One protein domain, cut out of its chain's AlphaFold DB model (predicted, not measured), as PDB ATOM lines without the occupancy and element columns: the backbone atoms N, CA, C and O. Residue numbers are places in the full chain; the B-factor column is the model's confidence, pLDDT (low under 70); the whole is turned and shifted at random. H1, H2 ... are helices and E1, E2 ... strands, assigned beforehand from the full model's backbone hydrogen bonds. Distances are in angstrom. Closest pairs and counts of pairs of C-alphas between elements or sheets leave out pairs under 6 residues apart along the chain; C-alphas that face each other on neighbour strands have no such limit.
ATOM      1  N   PHE A  35     -78.941  76.717 -57.726       78.56
ATOM      2  CA  PHE A  35     -79.149  75.751 -56.667       78.56
ATOM      3  C   PHE A  35     -80.621  75.373 -56.629       78.56
ATOM      4  O   PHE A  35     -81.486  76.226 -56.448       78.56
ATOM      5  N   TYR A  36     -80.875  74.084 -56.778       78.50
ATOM      6  CA  TYR A  36     -82.195  73.493 -56.863       78.50
ATOM      7  C   TYR A  36     -82.430  72.645 -55.625       78.50
ATOM      8  O   TYR A  36     -81.634  71.756 -55.313       78.50
ATOM      9  N   ASN A  37     -83.515  72.919 -54.912       75.44
ATOM     10  CA  ASN A  37     -83.938  72.114 -53.784       75.44
ATOM     11  C   ASN A  37     -84.895  71.021 -54.262       75.44
ATOM     12  O   ASN A  37     -86.033  71.307 -54.636       75.44
ATOM     13  N   ILE A  38     -84.451  69.768 -54.202       71.56
ATOM     14  CA  ILE A  38     -85.240  68.617 -54.660       71.56
ATOM     15  C   ILE A  38     -86.454  68.312 -53.771       71.56
ATOM     16  O   ILE A  38     -87.358  67.605 -54.195       71.56
ATOM     17  N   GLU A  39     -86.489  68.833 -52.543       71.81
ATOM     18  CA  GLU A  39     -87.589  68.615 -51.601       71.81
ATOM     19  C   GLU A  39     -88.646  69.721 -51.691       71.81
ATOM     20  O   GLU A  39     -89.846  69.447 -51.661       71.81
ATOM     21  N   THR A  40     -88.217  70.984 -51.780       58.69
ATOM     22  CA  THR A  40     -89.137  72.133 -51.753       58.69
ATOM     23  C   THR A  40     -89.528  72.634 -53.141       58.69
ATOM     24  O   THR A  40     -90.494  73.388 -53.250       58.69
ATOM     25  N   GLY A  41     -88.796  72.236 -54.186       62.69
ATOM     26  CA  GLY A  41     -88.960  72.767 -55.538       62.69
ATOM     27  C   GLY A  41     -88.381  74.169 -55.724       62.69
ATOM     28  O   GLY A  41     -88.596  74.776 -56.766       62.69
ATOM     29  N   GLU A  42     -87.673  74.702 -54.725       67.88
ATOM     30  CA  GLU A  42     -87.077  76.038 -54.767       67.88
ATOM     31  C   GLU A  42     -85.859  76.086 -55.694       67.88
ATOM     32  O   GLU A  42     -85.009  75.195 -55.660       67.88
ATOM     33  N   VAL A  43     -85.746  77.167 -56.472       73.31
ATOM     34  CA  VAL A  43     -84.591  77.443 -57.334       73.31
ATOM     35  C   VAL A  43     -83.994  78.787 -56.971       73.31
ATOM     36  O   VAL A  43     -84.676  79.813 -56.941       73.31
ATOM     37  N   LEU A  44     -82.692  78.782 -56.724       71.06
ATOM     38  CA  LEU A  44     -81.896  79.966 -56.456       71.06
ATOM     39  C   LEU A  44     -80.874  80.114 -57.572       71.06
ATOM     40  O   LEU A  44     -79.950  79.309 -57.685       71.06
ATOM     41  N   SER A  45     -81.018  81.150 -58.396       72.50
ATOM     42  CA  SER A  45     -80.028  81.418 -59.439       72.50
ATOM     43  C   SER A  45     -78.649  81.673 -58.827       72.50
ATOM     44  O   SER A  45     -78.533  82.235 -57.730       72.50
ATOM     45  N   ALA A  46     -77.591  81.294 -59.547       67.19
ATOM     46  CA  ALA A  46     -76.218  81.519 -59.090       67.19
ATOM     47  C   ALA A  46     -75.952  83.002 -58.757       67.19
ATOM     48  O   ALA A  46     -75.327  83.310 -57.740       67.19
ATOM     49  N   ASP A  47     -76.521  83.919 -59.547       66.31
ATOM     50  CA  ASP A  47     -76.439  85.362 -59.310       66.31
ATOM     51  C   ASP A  47     -77.111  85.787 -57.999       66.31
ATOM     52  O   ASP A  47     -76.579  86.627 -57.274       66.31
ATOM     53  N   SER A  48     -78.253  85.186 -57.648       67.12
ATOM     54  CA  SER A  48     -78.964  85.493 -56.398       67.12
ATOM     55  C   SER A  48     -78.151  85.081 -55.174       67.12
ATOM     56  O   SER A  48     -78.139  85.792 -54.167       67.12
ATOM     57  N   ILE A  49     -77.394  83.984 -55.273       70.62
ATOM     58  CA  ILE A  49     -76.504  83.553 -54.195       70.62
ATOM     59  C   ILE A  49     -75.372  84.547 -53.970       70.62
ATOM     60  O   ILE A  49     -74.994  84.751 -52.821       70.62
ATOM     61  N   LEU A  50     -74.849  85.228 -54.992       70.50
ATOM     62  CA  LEU A  50     -73.788  86.222 -54.778       70.50
ATOM     63  C   LEU A  50     -74.218  87.305 -53.775       70.50
ATOM     64  O   LEU A  50     -73.419  87.687 -52.913       70.50
ATOM     65  N   PHE A  51     -75.491  87.704 -53.824       71.62
ATOM     66  CA  PHE A  51     -76.088  88.723 -52.957       71.62
ATOM     67  C   PHE A  51     -76.725  88.177 -51.671       71.62
ATOM     68  O   PHE A  51     -77.064  88.969 -50.792       71.62
ATOM     69  N   ALA A  52     -76.848  86.855 -51.527       69.50
ATOM     70  CA  ALA A  52     -77.350  86.226 -50.312       69.50
ATOM     71  C   ALA A  52     -76.396  86.441 -49.122       69.50
ATOM     72  O   ALA A  52     -75.166  86.548 -49.269       69.50
ATOM     73  N   SER A  53     -76.970  86.481 -47.921       68.06
ATOM     74  CA  SER A  53     -76.220  86.565 -46.672       68.06
ATOM     75  C   SER A  53     -75.366  85.313 -46.445       68.06
ATOM     76  O   SER A  53     -75.610  84.243 -47.004       68.06
ATOM     77  N   ASN A  54     -74.344  85.423 -45.593       73.38
ATOM     78  CA  ASN A  54     -73.504  84.272 -45.247       73.38
ATOM     79  C   ASN A  54     -74.299  83.159 -44.544       73.38
ATOM     80  O   ASN A  54     -73.942  81.992 -44.673       73.38
ATOM     81  N   GLU A  55     -75.365  83.511 -43.822       73.25
ATOM     82  CA  GLU A  55     -76.257  82.550 -43.168       73.25
ATOM     83  C   GLU A  55     -77.086  81.771 -44.199       73.25
ATOM     84  O   GLU A  55     -77.151  80.546 -44.122       73.25
ATOM     85  N   GLU A  56     -77.635  82.448 -45.211       67.06
ATOM     86  CA  GLU A  56     -78.376  81.809 -46.312       67.06
ATOM     87  C   GLU A  56     -77.465  80.925 -47.169       67.06
ATOM     88  O   GLU A  56     -77.798  79.777 -47.455       67.06
ATOM     89  N   LYS A  57     -76.266  81.416 -47.501       72.25
ATOM     90  CA  LYS A  57     -75.237  80.624 -48.192       72.25
ATOM     91  C   LYS A  57     -74.916  79.348 -47.428       72.25
ATOM     92  O   LYS A  57     -74.876  78.276 -48.025       72.25
ATOM     93  N   LEU A  58     -74.712  79.460 -46.114       75.75
ATOM     94  CA  LEU A  58     -74.419  78.317 -45.260       75.75
ATOM     95  C   LEU A  58     -75.598  77.336 -45.211       75.75
ATOM     96  O   LEU A  58     -75.379  76.130 -45.281       75.75
ATOM     97  N   ALA A  59     -76.835  77.830 -45.130       75.88
ATOM     98  CA  ALA A  59     -78.033  76.992 -45.122       75.88
ATOM     99  C   ALA A  59     -78.178  76.169 -46.412       75.88
ATOM    100  O   ALA A  59     -78.531  74.995 -46.347       75.88
ATOM    101  N   ILE A  60     -77.837  76.746 -47.567       75.12
ATOM    102  CA  ILE A  60     -77.890  76.061 -48.868       75.12
ATOM    103  C   ILE A  60     -76.801  74.986 -48.960       75.12
ATOM    104  O   ILE A  60     -77.098  73.828 -49.238       75.12
ATOM    105  N   ILE A  61     -75.544  75.332 -48.657       79.94
ATOM    106  CA  ILE A  61     -74.405  74.399 -48.785       79.94
ATOM    107  C   ILE A  61     -74.340  73.338 -47.677       79.94
ATOM    108  O   ILE A  61     -73.526  72.426 -47.755       79.94
ATOM    109  N   THR A  62     -75.153  73.444 -46.623       78.31
ATOM    110  CA  THR A  62     -75.246  72.417 -45.565       78.31
ATOM    111  C   THR A  62     -76.486  71.540 -45.690       78.31
ATOM    112  O   THR A  62     -76.570  70.508 -45.021       78.31
ATOM    113  N   ASN A  63     -77.431  71.908 -46.554       76.38
ATOM    114  CA  ASN A  63     -78.664  71.166 -46.740       76.38
ATOM    115  C   ASN A  63     -78.474  70.060 -47.804       76.38
ATOM    116  O   ASN A  63     -78.105  70.352 -48.943       76.38
ATOM    117  N   PRO A  64     -78.736  68.782 -47.460       76.75
ATOM    118  CA  PRO A  64     -78.525  67.643 -48.358       76.75
ATOM    119  C   PRO A  64     -79.491  67.590 -49.550       76.75
ATOM    120  O   PRO A  64     -79.285  66.766 -50.441       76.75
ATOM    121  N   ASN A  65     -80.521  68.434 -49.562       80.25
ATOM    122  CA  ASN A  65     -81.551  68.472 -50.596       80.25
ATOM    123  C   ASN A  65     -81.259  69.532 -51.666       80.25
ATOM    124  O   ASN A  65     -82.013  69.645 -52.625       80.25
ATOM    125  N   PHE A  66     -80.177  70.304 -51.537       79.94
ATOM    126  CA  PHE A  66     -79.758  71.219 -52.593       79.94
ATOM    127  C   PHE A  66     -78.753  70.566 -53.542       79.94
ATOM    128  O   PHE A  66     -77.748  69.991 -53.116       79.94
ATOM    129  N   TYR A  67     -79.006  70.733 -54.837       81.75
ATOM    130  CA  TYR A  67     -78.109  70.378 -55.929       81.75
ATOM    131  C   TYR A  67     -77.781  71.637 -56.728       81.75
ATOM    132  O   TYR A  67     -78.667  72.404 -57.091       81.75
ATOM    133  N   PHE A  68     -76.499  71.871 -56.970       82.12
ATOM    134  CA  PHE A  68     -76.021  72.890 -57.888       82.12
ATOM    135  C   PHE A  68     -76.011  72.318 -59.303       82.12
ATOM    136  O   PHE A  68     -75.381  71.284 -59.519       82.12
ATOM    137  N   ILE A  69     -76.691  72.980 -60.236       81.75
ATOM    138  CA  ILE A  69     -76.705  72.617 -61.655       81.75
ATOM    139  C   ILE A  69     -75.844  73.614 -62.428       81.75
ATOM    140  O   ILE A  69     -76.019  74.827 -62.268       81.75
ATOM    141  N   ASP A  70     -74.914  73.106 -63.236       73.44
ATOM    142  CA  ASP A  70     -74.037  73.907 -64.095       73.44
ATOM    143  C   ASP A  70     -74.599  74.109 -65.519       73.44
ATOM    144  O   ASP A  70     -75.638  73.563 -65.888       73.44
ATOM    145  N   GLU A  71     -73.909  74.913 -66.338       72.19
ATOM    146  CA  GLU A  71     -74.308  75.188 -67.734       72.19
ATOM    147  C   GLU A  71     -74.189  73.962 -68.653       72.19
ATOM    148  O   GLU A  71     -74.729  73.964 -69.762       72.19
ATOM    149  N   GLU A  72     -73.474  72.926 -68.216       70.56
ATOM    150  CA  GLU A  72     -73.180  71.718 -68.986       70.56
ATOM    151  C   GLU A  72     -74.191  70.589 -68.707       70.56
ATOM    152  O   GLU A  72     -74.158  69.561 -69.384       70.56
ATOM    153  N   GLY A  73     -75.127  70.793 -67.772       69.19
ATOM    154  CA  GLY A  73     -76.139  69.802 -67.395       69.19
ATOM    155  C   GLY A  73     -75.647  68.791 -66.358       69.19
ATOM    156  O   GLY A  73     -76.206  67.693 -66.246       69.19
ATOM    157  N   ASN A  74     -74.614  69.146 -65.595       78.75
ATOM    158  CA  ASN A  74     -74.164  68.377 -64.446       78.75
ATOM    159  C   ASN A  74     -74.804  68.902 -63.160       78.75
ATOM    160  O   ASN A  74     -75.065  70.094 -63.006       78.75
ATOM    161  N   ALA A  75     -75.008  67.994 -62.215       80.31
ATOM    162  CA  ALA A  75     -75.542  68.254 -60.894       80.31
ATOM    163  C   ALA A  75     -74.511  67.872 -59.822       80.31
ATOM    164  O   ALA A  75     -73.956  66.772 -59.813       80.31
ATOM    165  N   ILE A  76     -74.278  68.781 -58.879       82.06
ATOM    166  CA  ILE A  76     -73.367  68.592 -57.749       82.06
ATOM    167  C   ILE A  76     -74.145  68.817 -56.467       82.06
ATOM    168  O   ILE A  76     -74.740  69.874 -56.262       82.06
ATOM    169  N   LYS A  77     -74.118  67.854 -55.549       81.31
ATOM    170  CA  LYS A  77     -74.759  68.028 -54.243       81.31
ATOM    171  C   LYS A  77     -74.122  69.209 -53.504       81.31
ATOM    172  O   LYS A  77     -72.908  69.232 -53.312       81.31
ATOM    173  N   ALA A  78     -74.920  70.167 -53.035       77.69
ATOM    174  CA  ALA A  78     -74.405  71.398 -52.431       77.69
ATOM    175  C   ALA A  78     -73.527  71.129 -51.194       77.69
ATOM    176  O   ALA A  78     -72.540  71.826 -50.970       77.69
ATOM    177  N   THR A  79     -73.809  70.056 -50.447       76.38
ATOM    178  CA  THR A  79     -72.972  69.606 -49.323       76.38
ATOM    179  C   THR A  79     -71.575  69.165 -49.745       76.38
ATOM    180  O   THR A  79     -70.628  69.355 -48.985       76.38
ATOM    181  N   ALA A  80     -71.420  68.618 -50.956       76.00
ATOM    182  CA  ALA A  80     -70.122  68.200 -51.479       76.00
ATOM    183  C   ALA A  80     -69.176  69.398 -51.671       76.00
ATOM    184  O   ALA A  80     -67.980  69.266 -51.435       76.00
ATOM    185  N   LEU A  81     -69.709  70.592 -51.964       75.25
ATOM    186  CA  LEU A  81     -68.922  71.831 -52.061       75.25
ATOM    187  C   LEU A  81     -68.262  72.227 -50.730       75.25
ATOM    188  O   LEU A  81     -67.260  72.937 -50.729       75.25
ATOM    189  N   LEU A  82     -68.818  71.782 -49.598       74.62
ATOM    190  CA  LEU A  82     -68.273  72.048 -48.266       74.62
ATOM    191  C   LEU A  82     -67.415  70.888 -47.744       74.62
ATOM    192  O   LEU A  82     -66.450  71.114 -47.011       74.62
ATOM    193  N   THR A  83     -67.787  69.646 -48.061       73.31
ATOM    194  CA  THR A  83     -67.153  68.454 -47.479       73.31
ATOM    195  C   THR A  83     -65.973  67.922 -48.282       73.31
ATOM    196  O   THR A  83     -65.103  67.280 -47.688       73.31
ATOM    197  N   SER A  84     -65.928  68.170 -49.593       74.62
ATOM    198  CA  SER A  84     -64.821  67.737 -50.446       74.62
ATOM    199  C   SER A  84     -63.572  68.558 -50.137       74.62
ATOM    200  O   SER A  84     -63.593  69.788 -50.122       74.62
ATOM    201  N   LYS A  85     -62.463  67.873 -49.849       71.94
ATOM    202  CA  LYS A  85     -61.184  68.501 -49.481       71.94
ATOM    203  C   LYS A  85     -60.248  68.649 -50.670       71.94
ATOM    204  O   LYS A  85     -59.237  69.341 -50.563       71.94
ATOM    205  N   THR A  86     -60.556  67.970 -51.771       69.69
ATOM    206  CA  THR A  86     -59.775  67.988 -53.006       69.69
ATOM    207  C   THR A  86     -60.685  68.095 -54.222       69.69
ATOM    208  O   THR A  86     -61.818  67.615 -54.200       69.69
ATOM    209  N   ASP A  87     -60.157  68.656 -55.308       67.94
ATOM    210  CA  ASP A  87     -60.879  68.769 -56.581       67.94
ATOM    211  C   ASP A  87     -61.270  67.390 -57.143       67.94
ATOM    212  O   ASP A  87     -62.296  67.252 -57.796       67.94
ATOM    213  N   SER A  88     -60.487  66.344 -56.842       70.31
ATOM    214  CA  SER A  88     -60.814  64.964 -57.228       70.31
ATOM    215  C   SER A  88     -62.075  64.459 -56.526       70.31
ATOM    216  O   SER A  88     -62.939  63.889 -57.178       70.31
ATOM    217  N   GLU A  89     -62.203  64.696 -55.218       71.31
ATOM    218  CA  GLU A  89     -63.392  64.302 -54.445       71.31
ATOM    219  C   GLU A  89     -64.634  65.095 -54.864       71.31
ATOM    220  O   GLU A  89     -65.754  64.604 -54.741       71.31
ATOM    221  N   LEU A  90     -64.453  66.329 -55.341       72.31
ATOM    222  CA  LEU A  90     -65.549  67.117 -55.890       72.31
ATOM    223  C   LEU A  90     -65.982  66.588 -57.261       72.31
ATOM    224  O   LEU A  90     -67.177  66.443 -57.488       72.31
ATOM    225  N   ASN A  91     -65.028  66.244 -58.129       71.75
ATOM    226  CA  ASN A  91     -65.308  65.677 -59.449       71.75
ATOM    227  C   ASN A  91     -65.993  64.306 -59.370       71.75
ATOM    228  O   ASN A  91     -66.895  64.036 -60.154       71.75
ATOM    229  N   ASP A  92     -65.624  63.468 -58.398       73.56
ATOM    230  CA  ASP A  92     -66.291  62.180 -58.160       73.56
ATOM    231  C   ASP A  92     -67.734  62.345 -57.643       73.56
ATOM    232  O   ASP A  92     -68.538  61.418 -57.731       73.56
ATOM    233  N   ALA A  93     -68.070  63.514 -57.087       73.12
ATOM    234  CA  ALA A  93     -69.414  63.849 -56.623       73.12
ATOM    235  C   ALA A  93     -70.296  64.478 -57.717       73.12
ATOM    236  O   ALA A  93     -71.473  64.743 -57.455       73.12
ATOM    237  N   ILE A  94     -69.741  64.728 -58.909       77.81
ATOM    238  CA  ILE A  94     -70.495  65.210 -60.065       77.81
ATOM    239  C   ILE A  94     -71.334  64.057 -60.606       77.81
ATOM    240  O   ILE A  94     -70.827  62.974 -60.895       77.81
ATOM    241  N   GLN A  95     -72.625  64.312 -60.758       78.38
ATOM    242  CA  GLN A  95     -73.568  63.410 -61.402       78.38
ATOM    243  C   GLN A  95     -74.236  64.145 -62.556       78.38
ATOM    244  O   GLN A  95     -74.242  65.375 -62.604       78.38
ATOM    245  N   THR A  96     -74.814  63.414 -63.496       76.56
ATOM    246  CA  THR A  96     -75.648  64.050 -64.521       76.56
ATOM    247  C   THR A  96     -76.993  64.462 -63.924       76.56
ATOM    248  O   THR A  96     -77.502  63.818 -63.003       76.56
ATOM    249  N   VAL A  97     -77.607  65.524 -64.456       74.50
ATOM    250  CA  VAL A  97     -78.964  65.934 -64.052       74.50
ATOM    251  C   VAL A  97     -79.950  64.763 -64.175       74.50
ATOM    252  O   VAL A  97     -80.706  64.508 -63.244       74.50
ATOM    253  N   GLU A  98     -79.875  63.981 -65.257       72.81
ATOM    254  CA  GLU A  98     -80.733  62.806 -65.487       72.81
ATOM    255  C   GLU A  98     -80.596  61.720 -64.404       72.81
ATOM    256  O   GLU A  98     -81.579  61.060 -64.052       72.81
ATOM    257  N   GLU A  99     -79.392  61.517 -63.863       73.50
ATOM    258  CA  GLU A  99     -79.153  60.562 -62.775       73.50
ATOM    259  C   GLU A  99     -79.797  61.032 -61.473       73.50
ATOM    260  O   GLU A  99     -80.493  60.245 -60.833       73.50
ATOM    261  N   VAL A 100     -79.644  62.314 -61.128       72.25
ATOM    262  CA  VAL A 100     -80.246  62.909 -59.923       72.25
ATOM    263  C   VAL A 100     -81.770  62.911 -60.026       72.25
ATOM    264  O   VAL A 100     -82.466  62.533 -59.085       72.25
ATOM    265  N   GLU A 101     -82.299  63.269 -61.193       70.62
ATOM    266  CA  GLU A 101     -83.724  63.187 -61.494       70.62
ATOM    267  C   GLU A 101     -84.287  61.777 -61.321       70.62
ATOM    268  O   GLU A 101     -85.393  61.597 -60.819       70.62
ATOM    269  N   LYS A 102     -83.543  60.760 -61.757       72.31
ATOM    270  CA  LYS A 102     -83.961  59.363 -61.641       72.31
ATOM    271  C   LYS A 102     -83.810  58.827 -60.219       72.31
ATOM    272  O   LYS A 102     -84.630  58.018 -59.799       72.31
ATOM    273  N   GLU A 103     -82.769  59.237 -59.498       73.31
ATOM    274  CA  GLU A 103     -82.542  58.840 -58.104       73.31
ATOM    275  C   GLU A 103     -83.631  59.398 -57.184       73.31
ATOM    276  O   GLU A 103     -84.112  58.693 -56.296       73.31
ATOM    277  N   HIS A 104     -84.036  60.647 -57.418       69.38
ATOM    278  CA  HIS A 104     -84.979  61.363 -56.561       69.38
ATOM    279  C   HIS A 104     -86.406  61.430 -57.112       69.38
ATOM    280  O   HIS A 104     -87.273  61.983 -56.443       69.38
ATOM    281  N   ASP A 105     -86.653  60.834 -58.280       68.50
ATOM    282  CA  ASP A 105     -87.935  60.860 -58.997       68.50
ATOM    283  C   ASP A 105     -88.454  62.288 -59.219       68.50
ATOM    284  O   ASP A 105     -89.612  62.627 -58.983       68.50
ATOM    285  N   VAL A 106     -87.549  63.156 -59.665       68.81
ATOM    286  CA  VAL A 106     -87.813  64.567 -59.939       68.81
ATOM    287  C   VAL A 106     -87.453  64.939 -61.379       68.81
ATOM    288  O   VAL A 106     -86.802  64.179 -62.096       68.81
ATOM    289  N   VAL A 107     -87.912  66.104 -61.818       72.12
ATOM    290  CA  VAL A 107     -87.558  66.778 -63.065       72.12
ATOM    291  C   VAL A 107     -87.105  68.181 -62.701       72.12
ATOM    292  O   VAL A 107     -87.844  68.927 -62.055       72.12
ATOM    293  N   PHE A 108     -85.895  68.552 -63.102       66.94
ATOM    294  CA  PHE A 108     -85.456  69.934 -62.969       66.94
ATOM    295  C   PHE A 108     -86.047  70.752 -64.117       66.94
ATOM    296  O   PHE A 108     -86.034  70.344 -65.277       66.94
ATOM    297  N   THR A 109     -86.582  71.920 -63.789       71.38
ATOM    298  CA  THR A 109     -87.181  72.863 -64.735       71.38
ATOM    299  C   THR A 109     -86.612  74.259 -64.476       71.38
ATOM    300  O   THR A 109     -86.147  74.523 -63.367       71.38
ATOM    301  N   PRO A 110     -86.673  75.195 -65.439       61.78
ATOM    302  CA  PRO A 110     -86.204  76.566 -65.221       61.78
ATOM    303  C   PRO A 110     -86.874  77.290 -64.043       61.78
ATOM    304  O   PRO A 110     -86.294  78.223 -63.491       61.78
ATOM    305  N   ASP A 111     -88.076  76.849 -63.657       58.06
ATOM    306  CA  ASP A 111     -88.890  77.450 -62.600       58.06
ATOM    307  C   ASP A 111     -88.819  76.691 -61.262       58.06
ATOM    308  O   ASP A 111     -89.363  77.169 -60.263       58.06
ATOM    309  N   GLY A 112     -88.206  75.502 -61.211       63.56
ATOM    310  CA  GLY A 112     -88.459  74.592 -60.094       63.56
ATOM    311  C   GLY A 112     -87.884  73.187 -60.210       63.56
ATOM    312  O   GLY A 112     -87.384  72.771 -61.251       63.56
ATOM    313  N   VAL A 113     -88.059  72.413 -59.140       61.56
ATOM    314  CA  VAL A 113     -88.021  70.946 -59.202       61.56
ATOM    315  C   VAL A 113     -89.457  70.420 -59.175       61.56
ATOM    316  O   VAL A 113     -90.213  70.730 -58.253       61.56
ATOM    317  N   GLU A 114     -89.838  69.635 -60.178       60.78
ATOM    318  CA  GLU A 114     -91.126  68.936 -60.250       60.78
ATOM    319  C   GLU A 114     -90.937  67.451 -59.916       60.78
ATOM    320  O   GLU A 114     -89.875  66.898 -60.155       60.78
ATOM    321  N   VAL A 115     -91.943  66.772 -59.366       57.19
ATOM    322  CA  VAL A 115     -91.874  65.312 -59.162       57.19
ATOM    323  C   VAL A 115     -92.210  64.631 -60.488       57.19
ATOM    324  O   VAL A 115     -93.200  65.006 -61.126       57.19
ATOM    325  N   LYS A 116     -91.412  63.646 -60.918       43.78
ATOM    326  CA  LYS A 116     -91.705  62.882 -62.136       43.78
ATOM    327  C   LYS A 116     -93.089  62.228 -61.993       43.78
ATOM    328  O   LYS A 116     -93.382  61.612 -60.971       43.78
TER     329      LYS A 116
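AT A GLANCE: This is residues 35 to 116 of the 257 residues of an uncharacterized protein of Sporosarcina sp. P16b (UniProt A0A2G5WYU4). A small twisted sheet of five short strands runs through the middle, with parts on both of its faces. H5 and the hairpin E6-E7 pack on one face, H5 by E4 and the hairpin by E1 and E2, while the end of H2, residues 59 to 62, packs on the other; H1 sits by E2, and H3 and H4 lie away from the sheet. The printed part has 82 residues, with five named helices and seven named strands in the order E1 E2 H1 H2 E3 E4 H3 H4 E5 H5 E6 E7, of mixed class. The large sheet runs E2, E1, E3, E4, E5 and the small one E6, E7, both antiparallel. The whole is compact and rounded, with a radius of gyration of the C-alphas of 12.2 A and spans of 32 by 28 by 21 A.

HOW THE PARTS SIT: E1, residues 35 to 37, and E2, residues 43 to 45, form a hairpin, with N 35 and O 44 2.8 A apart, within hydrogen-bond range. H1, residues 46 to 51, only grazes the sheet with its residues 46 to 49. H2, residues 54 to 62, is close to H1 but not clearly touching, the C-alphas of Ile 49 and Lys 57 being closest at 6.8 A; they run opposite ways at a steep tilt of 35.5 degrees, only just beyond shallow. E3, residues 66 to 69, is antiparallel to E1, with N 36 and O 67 2.8 A apart. E2, H1, H2 and E3 make a split strand-helix-strand unit, two strands running the same way with E1 between them, and its crossover is right-handed. H2 is on the sheet at a height over the sheet of 11.3 A. E4, residues 74 to 77, forms a hairpin with E3, with N 68 and O 76 2.8 A apart. H3, residues 80 to 83, only just touches H2, with 3 pairs of C-alphas within 8 A, the closest being those of Ile 61 and Leu 82 at 6.6 A. H4, residues 87 to 91, is not on the sheet and is close to H3 but not clearly touching, with C-alphas 80 and 90 closest at 6.4 A. E5, residues 94 to 96, is an edge strand antiparallel to E4, with N 75 and O 95 2.8 A apart. H5, residues 97 to 104, is on the opposite face of the sheet from H2, at a height over the sheet of 7.9 A; the closest C-alphas of H5 and E4 are those of Val 97 and Ala 75, at 5.2 A. E6, residues 106 to 109, and E7, residues 112 to 115, form a hairpin, with N 107 and O 114 2.7 A apart. The closest C-alphas of E7 and E1 are those of Val 113 and Tyr 36, at 6.8 A. Every O i to N i+4 pair is within hydrogen-bond range in H2, H4 and H5, 1 of 2 is in H1, and H3 is too short for such a pair.

IN THESE COORDINATES: E1 begins at C-alpha 35, (-79.149, 75.751, -56.667). From first to last C-alpha, H1 measures 9.5 A, H2 12.0 A and H5 10.6 A; E3 measures 9.7 A, E4 10.2 A, E6 9.6 A and E7 9.9 A. H2 ends at C-alpha 62, (-75.246, 72.417, -45.565), and E7 at C-alpha 115, (-91.874, 65.312, -59.162).

THE WHOLE: The two C-alphas farthest apart are those of Thr 86 and Lys 116, at 33.6 A. The printed part has no cut, and the links between its named elements are tight. The mean pLDDT of the printed part is 72.0, with 23 residues under 70, among them residues 110 to 116.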